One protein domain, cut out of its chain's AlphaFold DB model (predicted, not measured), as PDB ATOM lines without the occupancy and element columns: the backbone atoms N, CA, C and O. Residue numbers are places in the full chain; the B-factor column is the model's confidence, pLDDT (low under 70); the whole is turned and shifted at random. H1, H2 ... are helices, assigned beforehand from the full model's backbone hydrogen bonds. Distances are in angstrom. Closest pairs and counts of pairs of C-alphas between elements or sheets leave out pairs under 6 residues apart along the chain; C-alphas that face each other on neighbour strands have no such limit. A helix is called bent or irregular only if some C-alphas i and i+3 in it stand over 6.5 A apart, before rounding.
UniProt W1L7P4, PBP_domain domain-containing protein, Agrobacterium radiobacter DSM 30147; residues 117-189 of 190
ATOM      1  N   LYS A 117     121.606 114.093 158.528       96.38
ATOM      2  CA  LYS A 117     122.265 112.826 158.180       96.38
ATOM      3  C   LYS A 117     122.425 111.924 159.404       96.38
ATOM      4  O   LYS A 117     122.118 110.741 159.343       96.38
ATOM      5  N   ALA A 118     122.878 112.483 160.526       96.06
ATOM      6  CA  ALA A 118     123.025 111.717 161.757       96.06
ATOM      7  C   ALA A 118     121.665 111.250 162.301       96.06
ATOM      8  O   ALA A 118     121.554 110.108 162.723       96.06
ATOM      9  N   ALA A 119     120.632 112.092 162.243       95.12
ATOM     10  CA  ALA A 119     119.276 111.717 162.638       95.12
ATOM     11  C   ALA A 119     118.679 110.602 161.753       95.12
ATOM     12  O   ALA A 119     117.871 109.814 162.237       95.12
ATOM     13  N   ASP A 120     119.066 110.522 160.477       94.88
ATOM     14  CA  ASP A 120     118.619 109.479 159.544       94.88
ATOM     15  C   ASP A 120     119.394 108.161 159.720       94.88
ATOM     16  O   ASP A 120     118.809 107.082 159.698       94.88
ATOM     17  N   GLU A 121     120.712 108.236 159.914       97.12
ATOM     18  CA  GLU A 121     121.596 107.062 159.880       97.12
ATOM     19  C   GLU A 121     121.894 106.464 161.261       97.12
ATOM     20  O   GLU A 121     122.303 105.306 161.356       97.12
ATOM     21  N   LYS A 122     121.746 107.239 162.342       97.38
ATOM     22  CA  LYS A 122     122.159 106.837 163.692       97.38
ATOM     23  C   LYS A 122     120.950 106.735 164.623       97.38
ATOM     24  O   LYS A 122     120.505 107.755 165.152       97.38
ATOM     25  N   PRO A 123     120.473 105.515 164.937       95.94
ATOM     26  CA  PRO A 123     119.312 105.323 165.810       95.94
ATOM     27  C   PRO A 123     119.448 105.986 167.188       95.94
ATOM     28  O   PRO A 123     118.469 106.491 167.726       95.94
ATOM     29  N   HIS A 124     120.664 106.057 167.739       97.19
ATOM     30  CA  HIS A 124     120.911 106.703 169.030       97.19
ATOM     31  C   HIS A 124     120.718 108.227 169.004       97.19
ATOM     32  O   HIS A 124     120.427 108.805 170.042       97.19
ATOM     33  N   VAL A 125     120.835 108.886 167.844       96.50
ATOM     34  CA  VAL A 125     120.529 110.324 167.723       96.50
ATOM     35  C   VAL A 125     119.029 110.548 167.870       96.50
ATOM     36  O   VAL A 125     118.615 111.459 168.580       96.50
ATOM     37  N   ARG A 126     118.216 109.683 167.251       94.19
ATOM     38  CA  ARG A 126     116.761 109.700 167.435       94.19
ATOM     39  C   ARG A 126     116.380 109.392 168.882       94.19
ATOM     40  O   ARG A 126     115.649 110.175 169.471       94.19
ATOM     41  N   ALA A 127     116.921 108.317 169.454       96.75
ATOM     42  CA  ALA A 127     116.630 107.935 170.836       96.75
ATOM     43  C   ALA A 127     117.004 109.044 171.834       96.75
ATOM     44  O   ALA A 127     116.284 109.286 172.795       96.75
ATOM     45  N   PHE A 128     118.110 109.755 171.590       96.62
ATOM     46  CA  PHE A 128     118.491 110.892 172.421       96.62
ATOM     47  C   PHE A 128     117.549 112.087 172.250       96.62
ATOM     48  O   PHE A 128     117.212 112.719 173.239       96.62
ATOM     49  N   ALA A 129     117.075 112.385 171.036       95.44
ATOM     50  CA  ALA A 129     116.076 113.436 170.827       95.44
ATOM     51  C   ALA A 129     114.735 113.107 171.510       95.44
ATOM     52  O   ALA A 129     114.146 113.978 172.139       95.44
ATOM     53  N   GLU A 130     114.285 111.853 171.435       95.50
ATOM     54  CA  GLU A 130     113.097 111.368 172.152       95.50
ATOM     55  C   GLU A 130     113.281 111.484 173.668       95.50
ATOM     56  O   GLU A 130     112.397 111.986 174.350       95.50
ATOM     57  N   PHE A 131     114.449 111.099 174.192       95.81
ATOM     58  CA  PHE A 131     114.788 111.270 175.605       95.81
ATOM     59  C   PHE A 131     114.795 112.745 176.025       95.81
ATOM     60  O   PHE A 131     114.230 113.078 177.063       95.81
ATOM     61  N   LEU A 132     115.419 113.617 175.225       93.50
ATOM     62  CA  LEU A 132     115.508 115.048 175.500       93.50
ATOM     63  C   LEU A 132     114.125 115.692 175.548       93.50
ATOM     64  O   LEU A 132     113.866 116.452 176.467       93.50
ATOM     65  N   PHE A 133     113.257 115.419 174.574       93.94
ATOM     66  CA  PHE A 133     111.950 116.075 174.450       93.94
ATOM     67  C   PHE A 133     110.800 115.312 175.116       93.94
ATOM     68  O   PHE A 133     109.644 115.718 174.996       93.94
ATOM     69  N   ASP A 134     111.091 114.228 175.830       94.25
ATOM     70  CA  ASP A 134     110.114 113.598 176.707       94.25
ATOM     71  C   ASP A 134     109.705 114.582 177.815       94.25
ATOM     72  O   ASP A 134     110.550 115.173 178.490       94.25
ATOM     73  N   ALA A 135     108.397 114.779 177.994       90.56
ATOM     74  CA  ALA A 135     107.872 115.793 178.906       90.56
ATOM     75  C   ALA A 135     108.276 115.538 180.366       90.56
ATOM     76  O   ALA A 135     108.527 116.486 181.106       90.56
ATOM     77  N   LYS A 136     108.384 114.266 180.765       91.69
ATOM     78  CA  LYS A 136     108.796 113.902 182.119       91.69
ATOM     79  C   LYS A 136     110.282 114.198 182.319       91.69
ATOM     80  O   LYS A 136     110.644 114.798 183.323       91.69
ATOM     81  N   ASN A 137     111.131 113.843 181.355       93.00
ATOM     82  CA  ASN A 137     112.560 114.157 181.430       93.00
ATOM     83  C   ASN A 137     112.829 115.667 181.385       93.00
ATOM     84  O   ASN A 137     113.749 116.137 182.050       93.00
ATOM     85  N   GLN A 138     112.035 116.430 180.625       90.31
ATOM     86  CA  GLN A 138     112.084 117.892 180.643       90.31
ATOM     87  C   GLN A 138     111.809 118.426 182.050       90.31
ATOM     88  O   GLN A 138     112.605 119.199 182.568       90.31
ATOM     89  N   GLU A 139     110.728 117.988 182.693       86.56
ATOM     90  CA  GLU A 139     110.386 118.446 184.041       86.56
ATOM     91  C   GLU A 139     111.418 117.999 185.090       86.56
ATOM     92  O   GLU A 139     111.899 118.832 185.858       86.56
ATOM     93  N   GLU A 140     111.802 116.720 185.104       90.00
ATOM     94  CA  GLU A 140     112.672 116.155 186.143       90.00
ATOM     95  C   GLU A 140     114.123 116.628 185.994       90.00
ATOM     96  O   GLU A 140     114.711 117.117 186.953       90.00
ATOM     97  N   LEU A 141     114.706 116.539 184.795       90.44
ATOM     98  CA  LEU A 141     116.148 116.741 184.621       90.44
ATOM     99  C   LEU A 141     116.527 118.204 184.390       90.44
ATOM    100  O   LEU A 141     117.577 118.645 184.849       90.44
ATOM    101  N   VAL A 142     115.708 118.974 183.662       87.12
ATOM    102  CA  VAL A 142     116.040 120.376 183.342       87.12
ATOM    103  C   VAL A 142     115.888 121.261 184.580       87.12
ATOM    104  O   VAL A 142     116.728 122.130 184.827       87.12
ATOM    105  N   SER A 143     114.866 120.996 185.396       80.75
ATOM    106  CA  SER A 143     114.629 121.738 186.638       80.75
ATOM    107  C   SER A 143     115.722 121.493 187.682       80.75
ATOM    108  O   SER A 143     116.053 122.410 188.430       80.75
ATOM    109  N   GLU A 144     116.324 120.296 187.721       84.81
ATOM    110  CA  GLU A 144     117.424 119.970 188.647       84.81
ATOM    111  C   GLU A 144     118.655 120.864 188.453       84.81
ATOM    112  O   GLU A 144     119.355 121.172 189.417       84.81
ATOM    113  N   VAL A 145     118.903 121.309 187.219       82.44
ATOM    114  CA  VAL A 145     120.062 122.140 186.853       82.44
ATOM    115  C   VAL A 145     119.713 123.626 186.710       82.44
ATOM    116  O   VAL A 145     120.500 124.404 186.175       82.44
ATOM    117  N   GLY A 146     118.526 124.043 187.166       78.50
ATOM    118  CA  GLY A 146     118.124 125.454 187.218       78.50
ATOM    119  C   GLY A 146     117.774 126.086 185.867       78.50
ATOM    120  O   GLY A 146     117.720 127.314 185.763       78.50
ATOM    121  N   TYR A 147     117.535 125.271 184.834       84.50
ATOM    122  CA  TYR A 147     116.997 125.726 183.553       84.50
ATOM    123  C   TYR A 147     115.466 125.643 183.536       84.50
ATOM    124  O   TYR A 147     114.842 124.950 184.336       84.50
ATOM    125  N   VAL A 148     114.855 126.359 182.594       85.94
ATOM    126  CA  VAL A 148     113.408 126.322 182.364       85.94
ATOM    127  C   VAL A 148     113.079 125.157 181.434       85.94
ATOM    128  O   VAL A 148     113.519 125.142 180.283       85.94
ATOM    129  N   ALA A 149     112.310 124.192 181.936       88.69
ATOM    130  CA  ALA A 149     111.801 123.079 181.146       88.69
ATOM    131  C   ALA A 149     110.842 123.564 180.046       88.69
ATOM    132  O   ALA A 149     110.088 124.523 180.229       88.69
ATOM    133  N   LEU A 150     110.836 122.877 178.902       88.62
ATOM    134  CA  LEU A 150     109.833 123.134 177.873       88.62
ATOM    135  C   LEU A 150     108.444 122.698 178.371       88.62
ATOM    136  O   LEU A 150     108.311 121.592 178.898       88.62
ATOM    137  N   PRO A 151     107.384 123.494 178.133       87.44
ATOM    138  CA  PRO A 151     106.017 123.019 178.310       87.44
ATOM    139  C   PRO A 151     105.780 121.731 177.510       87.44
ATOM    140  O   PRO A 151     106.263 121.610 176.383       87.44
ATOM    141  N   ALA A 152     105.001 120.790 178.051       90.06
ATOM    142  CA  ALA A 152     104.809 119.464 177.450       90.06
ATOM    143  C   ALA A 152     104.348 119.516 175.978       90.06
ATOM    144  O   ALA A 152     104.838 118.758 175.140       90.06
ATOM    145  N   GLU A 153     103.449 120.447 175.642       90.50
ATOM    146  CA  GLU A 153     103.010 120.673 174.260       90.50
ATOM    147  C   GLU A 153     104.172 121.115 173.359       90.50
ATOM    148  O   GLU A 153     104.368 120.567 172.272       90.50
ATOM    149  N   ALA A 154     104.988 122.060 173.827       90.88
ATOM    150  CA  ALA A 154     106.132 122.548 173.076       90.88
ATOM    151  C   ALA A 154     107.216 121.479 172.898       90.88
ATOM    152  O   ALA A 154     107.804 121.386 171.822       90.88
ATOM    153  N   ALA A 155     107.451 120.650 173.918       92.38
ATOM    154  CA  ALA A 155     108.372 119.521 173.838       92.38
ATOM    155  C   ALA A 155     107.918 118.513 172.764       92.38
ATOM    156  O   ALA A 155     108.702 118.137 171.889       92.38
ATOM    157  N   GLY A 156     106.625 118.173 172.738       93.56
ATOM    158  CA  GLY A 156     106.044 117.316 171.702       93.56
ATOM    159  C   GLY A 156     106.163 117.905 170.292       93.56
ATOM    160  O   GLY A 156     106.540 117.202 169.350       93.56
ATOM    161  N   LEU A 157     105.904 119.205 170.127       93.31
ATOM    162  CA  LEU A 157     106.060 119.888 168.837       93.31
ATOM    163  C   LEU A 157     107.531 119.968 168.394       93.31
ATOM    164  O   LEU A 157     107.824 119.769 167.211       93.31
ATOM    165  N   ALA A 158     108.467 120.193 169.319       92.62
ATOM    166  CA  ALA A 158     109.901 120.164 169.042       92.62
ATOM    167  C   ALA A 158     110.365 118.770 168.581       92.62
ATOM    168  O   ALA A 158     111.097 118.661 167.591       92.62
ATOM    169  N   LEU A 159     109.876 117.701 169.221       94.56
ATOM    170  CA  LEU A 159     110.138 116.330 168.784       94.56
ATOM    171  C   LEU A 159     109.553 116.064 167.393       94.56
ATOM    172  O   LEU A 159     110.271 115.596 166.511       94.56
ATOM    173  N   LYS A 160     108.295 116.445 167.145       94.38
ATOM    174  CA  LYS A 160     107.650 116.293 165.829       94.38
ATOM    175  C   LYS A 160     108.431 117.017 164.729       94.38
ATOM    176  O   LYS A 160     108.600 116.499 163.624       94.38
ATOM    177  N   LYS A 161     108.975 118.201 165.025       92.56
ATOM    178  CA  LYS A 161     109.853 118.938 164.108       92.56
ATOM    179  C   LYS A 161     111.121 118.157 163.765       92.56
ATOM    180  O   LYS A 161     111.496 118.079 162.590       92.56
ATOM    181  N   PHE A 162     111.768 117.583 164.780       93.81
ATOM    182  CA  PHE A 162     112.932 116.720 164.609       93.81
ATOM    183  C   PHE A 162     112.583 115.484 163.765       93.81
ATOM    184  O   PHE A 162     113.293 115.177 162.803       93.81
ATOM    185  N   GLU A 163     111.468 114.809 164.056       93.69
ATOM    186  CA  GLU A 163     110.982 113.634 163.321       93.69
ATOM    187  C   GLU A 163     110.695 113.934 161.847       93.69
ATOM    188  O   GLU A 163     111.134 113.187 160.974       93.69
ATOM    189  N   ASN A 164     110.090 115.086 161.562       93.31
ATOM    190  CA  ASN A 164     109.833 115.566 160.204       93.31
ATOM    191  C   ASN A 164     111.100 116.012 159.454       93.31
ATOM    192  O   ASN A 164     111.018 116.411 158.291       93.31
ATOM    193  N   ARG A 165     112.273 115.977 160.104       92.12
ATOM    194  CA  ARG A 165     113.562 116.421 159.546       92.12
ATOM    195  C   ARG A 165     113.497 117.841 158.992       92.12
ATOM    196  O   ARG A 165     114.126 118.144 157.977       92.12
ATOM    197  N   LYS A 166     112.743 118.720 159.655       89.44
ATOM    198  CA  LYS A 166     112.628 120.116 159.238       89.44
ATOM    199  C   LYS A 166     113.964 120.824 159.467       89.44
ATOM    200  O   LYS A 166     114.351 121.084 160.601       89.44
ATOM    201  N   THR A 167     114.682 121.105 158.383       88.88
ATOM    202  CA  THR A 167     115.979 121.795 158.408       88.88
ATOM    203  C   THR A 167     115.821 123.299 158.216       88.88
ATOM    204  O   THR A 167     114.879 123.740 157.566       88.88
ATOM    205  N   GLY A 168     116.793 124.073 158.695       85.19
ATOM    206  CA  GLY A 168     116.855 125.526 158.529       85.19
ATOM    207  C   GLY A 168     117.312 126.208 159.815       85.19
ATOM    208  O   GLY A 168     117.450 125.551 160.847       85.19
ATOM    209  N   SER A 169     117.550 127.518 159.752       80.81
ATOM    210  CA  SER A 169     117.765 128.324 160.955       80.81
ATOM    211  C   SER A 169     116.442 128.921 161.419       80.81
ATOM    212  O   SER A 169     115.676 129.439 160.610       80.81
ATOM    213  N   HIS A 170     116.188 128.891 162.725       80.19
ATOM    214  CA  HIS A 170     115.081 129.644 163.312       80.19
ATOM    215  C   HIS A 170     115.319 131.149 163.272       80.19
ATOM    216  O   HIS A 170     114.392 131.935 163.049       80.19
ATOM    217  N   PHE A 171     116.574 131.544 163.455       81.50
ATOM    218  CA  PHE A 171     116.993 132.928 163.430       81.50
ATOM    219  C   PHE A 171     118.037 133.100 162.333       81.50
ATOM    220  O   PHE A 171     119.238 132.920 162.528       81.50
ATOM    221  N   GLU A 172     117.563 133.361 161.118       76.75
ATOM    222  CA  GLU A 172     118.445 133.821 160.052       76.75
ATOM    223  C   GLU A 172     119.077 135.158 160.470       76.75
ATOM    224  O   GLU A 172     118.360 136.103 160.801       76.75
ATOM    225  N   GLY A 173     120.411 135.226 160.464       73.06
ATOM    226  CA  GLY A 173     121.152 136.475 160.661       73.06
ATOM    227  C   GLY A 173     121.457 136.893 162.104       73.06
ATOM    228  O   GLY A 173     121.904 138.022 162.276       73.06
ATOM    229  N   GLY A 174     121.255 136.030 163.108       79.06
ATOM    230  CA  GLY A 174     121.677 136.281 164.499       79.06
ATOM    231  C   GLY A 174     120.568 136.057 165.525       79.06
ATOM    232  O   GLY A 174     119.537 135.470 165.214       79.06
ATOM    233  N   SER A 175     120.775 136.504 166.758       85.06
ATOM    234  CA  SER A 175     119.820 136.366 167.863       85.06
ATOM    235  C   SER A 175     118.526 137.163 167.634       85.06
ATOM    236  O   SER A 175     118.498 138.163 166.914       85.06
ATOM    237  N   LYS A 176     117.426 136.748 168.278       86.56
ATOM    238  CA  LYS A 176     116.153 137.491 168.305       86.56
ATOM    239  C   LYS A 176     115.646 137.649 169.731       86.56
ATOM    240  O   LYS A 176     115.686 136.699 170.506       86.56
ATOM    241  N   VAL A 177     115.142 138.838 170.045       88.81
ATOM    242  CA  VAL A 177     114.594 139.205 171.358       88.81
ATOM    243  C   VAL A 177     113.072 139.057 171.357       88.81
ATOM    244  O   VAL A 177     112.435 139.325 170.339       88.81
ATOM    245  N   GLY A 178     112.492 138.666 172.496       83.94
ATOM    246  CA  GLY A 178     111.036 138.637 172.690       83.94
ATOM    247  C   GLY A 178     110.323 137.485 171.979       83.94
ATOM    248  O   GLY A 178     109.125 137.559 171.735       83.94
ATOM    249  N   VAL A 179     111.060 136.434 171.621       84.62
ATOM    250  CA  VAL A 179     110.516 135.210 171.022       84.62
ATOM    251  C   VAL A 179     110.017 134.266 172.110       84.62
ATOM    252  O   VAL A 179     110.714 134.043 173.102       84.62
ATOM    253  N   THR A 180     108.837 133.677 171.922       81.62
ATOM    254  CA  THR A 180     108.323 132.650 172.834       81.62
ATOM    255  C   THR A 180     108.644 131.250 172.317       81.62
ATOM    256  O   THR A 180     108.801 131.033 171.114       81.62
ATOM    257  N   VAL A 181     108.722 130.272 173.222       83.75
ATOM    258  CA  VAL A 181     108.882 128.858 172.843       83.75
ATOM    259  C   VAL A 181     107.743 128.413 171.922       83.75
ATOM    260  O   VAL A 181     108.003 127.752 170.917       83.75
ATOM    261  N   SER A 182     106.506 128.819 172.221       81.06
ATOM    262  CA  SER A 182     105.319 128.495 171.423       81.06
ATOM    263  C   SER A 182     105.449 128.972 169.975       81.06
ATOM    264  O   SER A 182     105.187 128.196 169.056       81.06
ATOM    265  N   ASP A 183     105.943 130.194 169.751       83.62
ATOM    266  CA  ASP A 183     106.161 130.728 168.397       83.62
ATOM    267  C   ASP A 183     107.184 129.903 167.606       83.62
ATOM    268  O   ASP A 183     107.056 129.726 166.392       83.62
ATOM    269  N   LEU A 184     108.208 129.374 168.284       85.88
ATOM    270  CA  LEU A 184     109.287 128.624 167.641       85.88
ATOM    271  C   LEU A 184     108.875 127.226 167.190       85.88
ATOM    272  O   LEU A 184     109.459 126.692 166.245       85.88
ATOM    273  N   VAL A 185     107.887 126.629 167.851       85.62
ATOM    274  CA  VAL A 185     107.443 125.257 167.568       85.62
ATOM    275  C   VAL A 185     106.099 125.195 166.838       85.62
ATOM    276  O   VAL A 185     105.720 124.132 166.349       85.62
ATOM    277  N   ALA A 186     105.399 126.326 166.692       83.44
ATOM    278  CA  ALA A 186     104.109 126.416 166.002       83.44
ATOM    279  C   ALA A 186     104.152 125.878 164.560       83.44
ATOM    280  O   ALA A 186     103.182 125.321 164.048       83.44
ATOM    281  N   ASP A 187     105.302 125.990 163.898       81.00
ATOM    282  CA  ASP A 187     105.512 125.540 162.525       81.00
ATOM    283  C   ASP A 187     105.580 124.008 162.360       81.00
ATOM    284  O   ASP A 187     105.680 123.529 161.226       81.00
ATOM    285  N   ALA A 188     105.566 123.262 163.468       78.62
ATOM    286  CA  ALA A 188     105.484 121.805 163.522       78.62
ATOM    287  C   ALA A 188     104.055 121.291 163.781       78.62
ATOM    288  O   ALA A 188     103.806 120.089 163.655       78.62
ATOM    289  N   ALA A 189     103.113 122.170 164.144       67.50
ATOM    290  CA  ALA A 189     101.711 121.802 164.354       67.50
ATOM    291  C   ALA A 189     100.988 121.486 163.031       67.50
ATOM    292  O   ALA A 189     100.114 120.618 163.009       67.50
TER     293      ALA A 189
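What this domain is: This is residues 117 to 189 of the 190 residues of the protein "PBP_domain domain-containing protein" of Agrobacterium radiobacter DSM 30147 (UniProt W1L7P4). One helix, H4, lies in the middle, with H2 side by side with it on one flank, running the opposite way, and the shorter H5 packed on its other flank; H3 makes a corner with H4 where both begin, near Ala 135 and Ala 152, and runs off from there. The little helix H1 makes a corner with H2 at the far end of H2, and between H4 and H5 the backbone swings out in a wide loop, of which residues 172 to 180 stick out. The printed part has 73 residues with five named helices, H1 to H5 in order along the chain, and no named strand; its class is all helix. It is only just compact, close to loose, with a radius of gyration of the C-alphas of 13.1 A, and spans 35 by 30 by 22 A.

How they stand to each other: Start at the hub, H4, residues 152 to 163, which touches three other helices. Look first at H2, residues 123 to 133: it touches H4 at a shallow tilt of 20 degrees, opposite ways, and the closest C-alphas are those of Phe 133 and Ala 155, 5.0 A apart. Then turn to H5, residues 181 to 188, which touches H4 at a steep tilt of 42 degrees, the same way; the closest C-alphas, of Lys 161 and Ala 188, are 5.3 A apart. H3, residues 135 to 144, touches residues 152 to 156 of H4 alone, only just about perpendicular at 70.4 degrees, with the C-alphas of Ala 135 and Ala 152 closest at 5.0 A. H2 and H3 are close but not clearly touching, the C-alphas of Leu 132 and Gln 138 being closest at 6.8 A. H1, residues 117 to 121, and H2 only just touch, and only at the corner, with 3 pairs of C-alphas within 8 A; the closest are those of Ala 119 and Val 125, 5.4 A. H5 is apart from H1, H2 and H3. Every O i to N i+4 pair is within hydrogen-bond range in H1, H2 and H4, against 4 of 6 in H3 and 2 of 4 in H5.

Where its parts are: Find C-alpha 152 at (104.809, 119.464, 177.450); from there H4 runs 16.5 A to C-alpha 163 at (110.982, 113.634, 163.321). H2 measures 15.6 A from Pro 123 to Phe 133, and H3 14.3 A from Ala 135 to Glu 144. H5 is irregular, with C-alphas 184 and 187 7.1 A apart; it ends at C-alpha 188, (105.484, 121.805, 163.522), 12.2 A from C-alpha 181. H1 covers 6.0 A from C-alpha 117 at (122.265, 112.826, 158.180).

The domain as a whole: The two C-alphas farthest apart, those of Glu 121 and Gly 178, are 35.7 A apart. The printed part has no cut. Its one long link is residues 164 to 180, 17 residues between H4 and H5. The mean pLDDT of the printed part is 88.7, and Ala 189 is the one printed residue under 70.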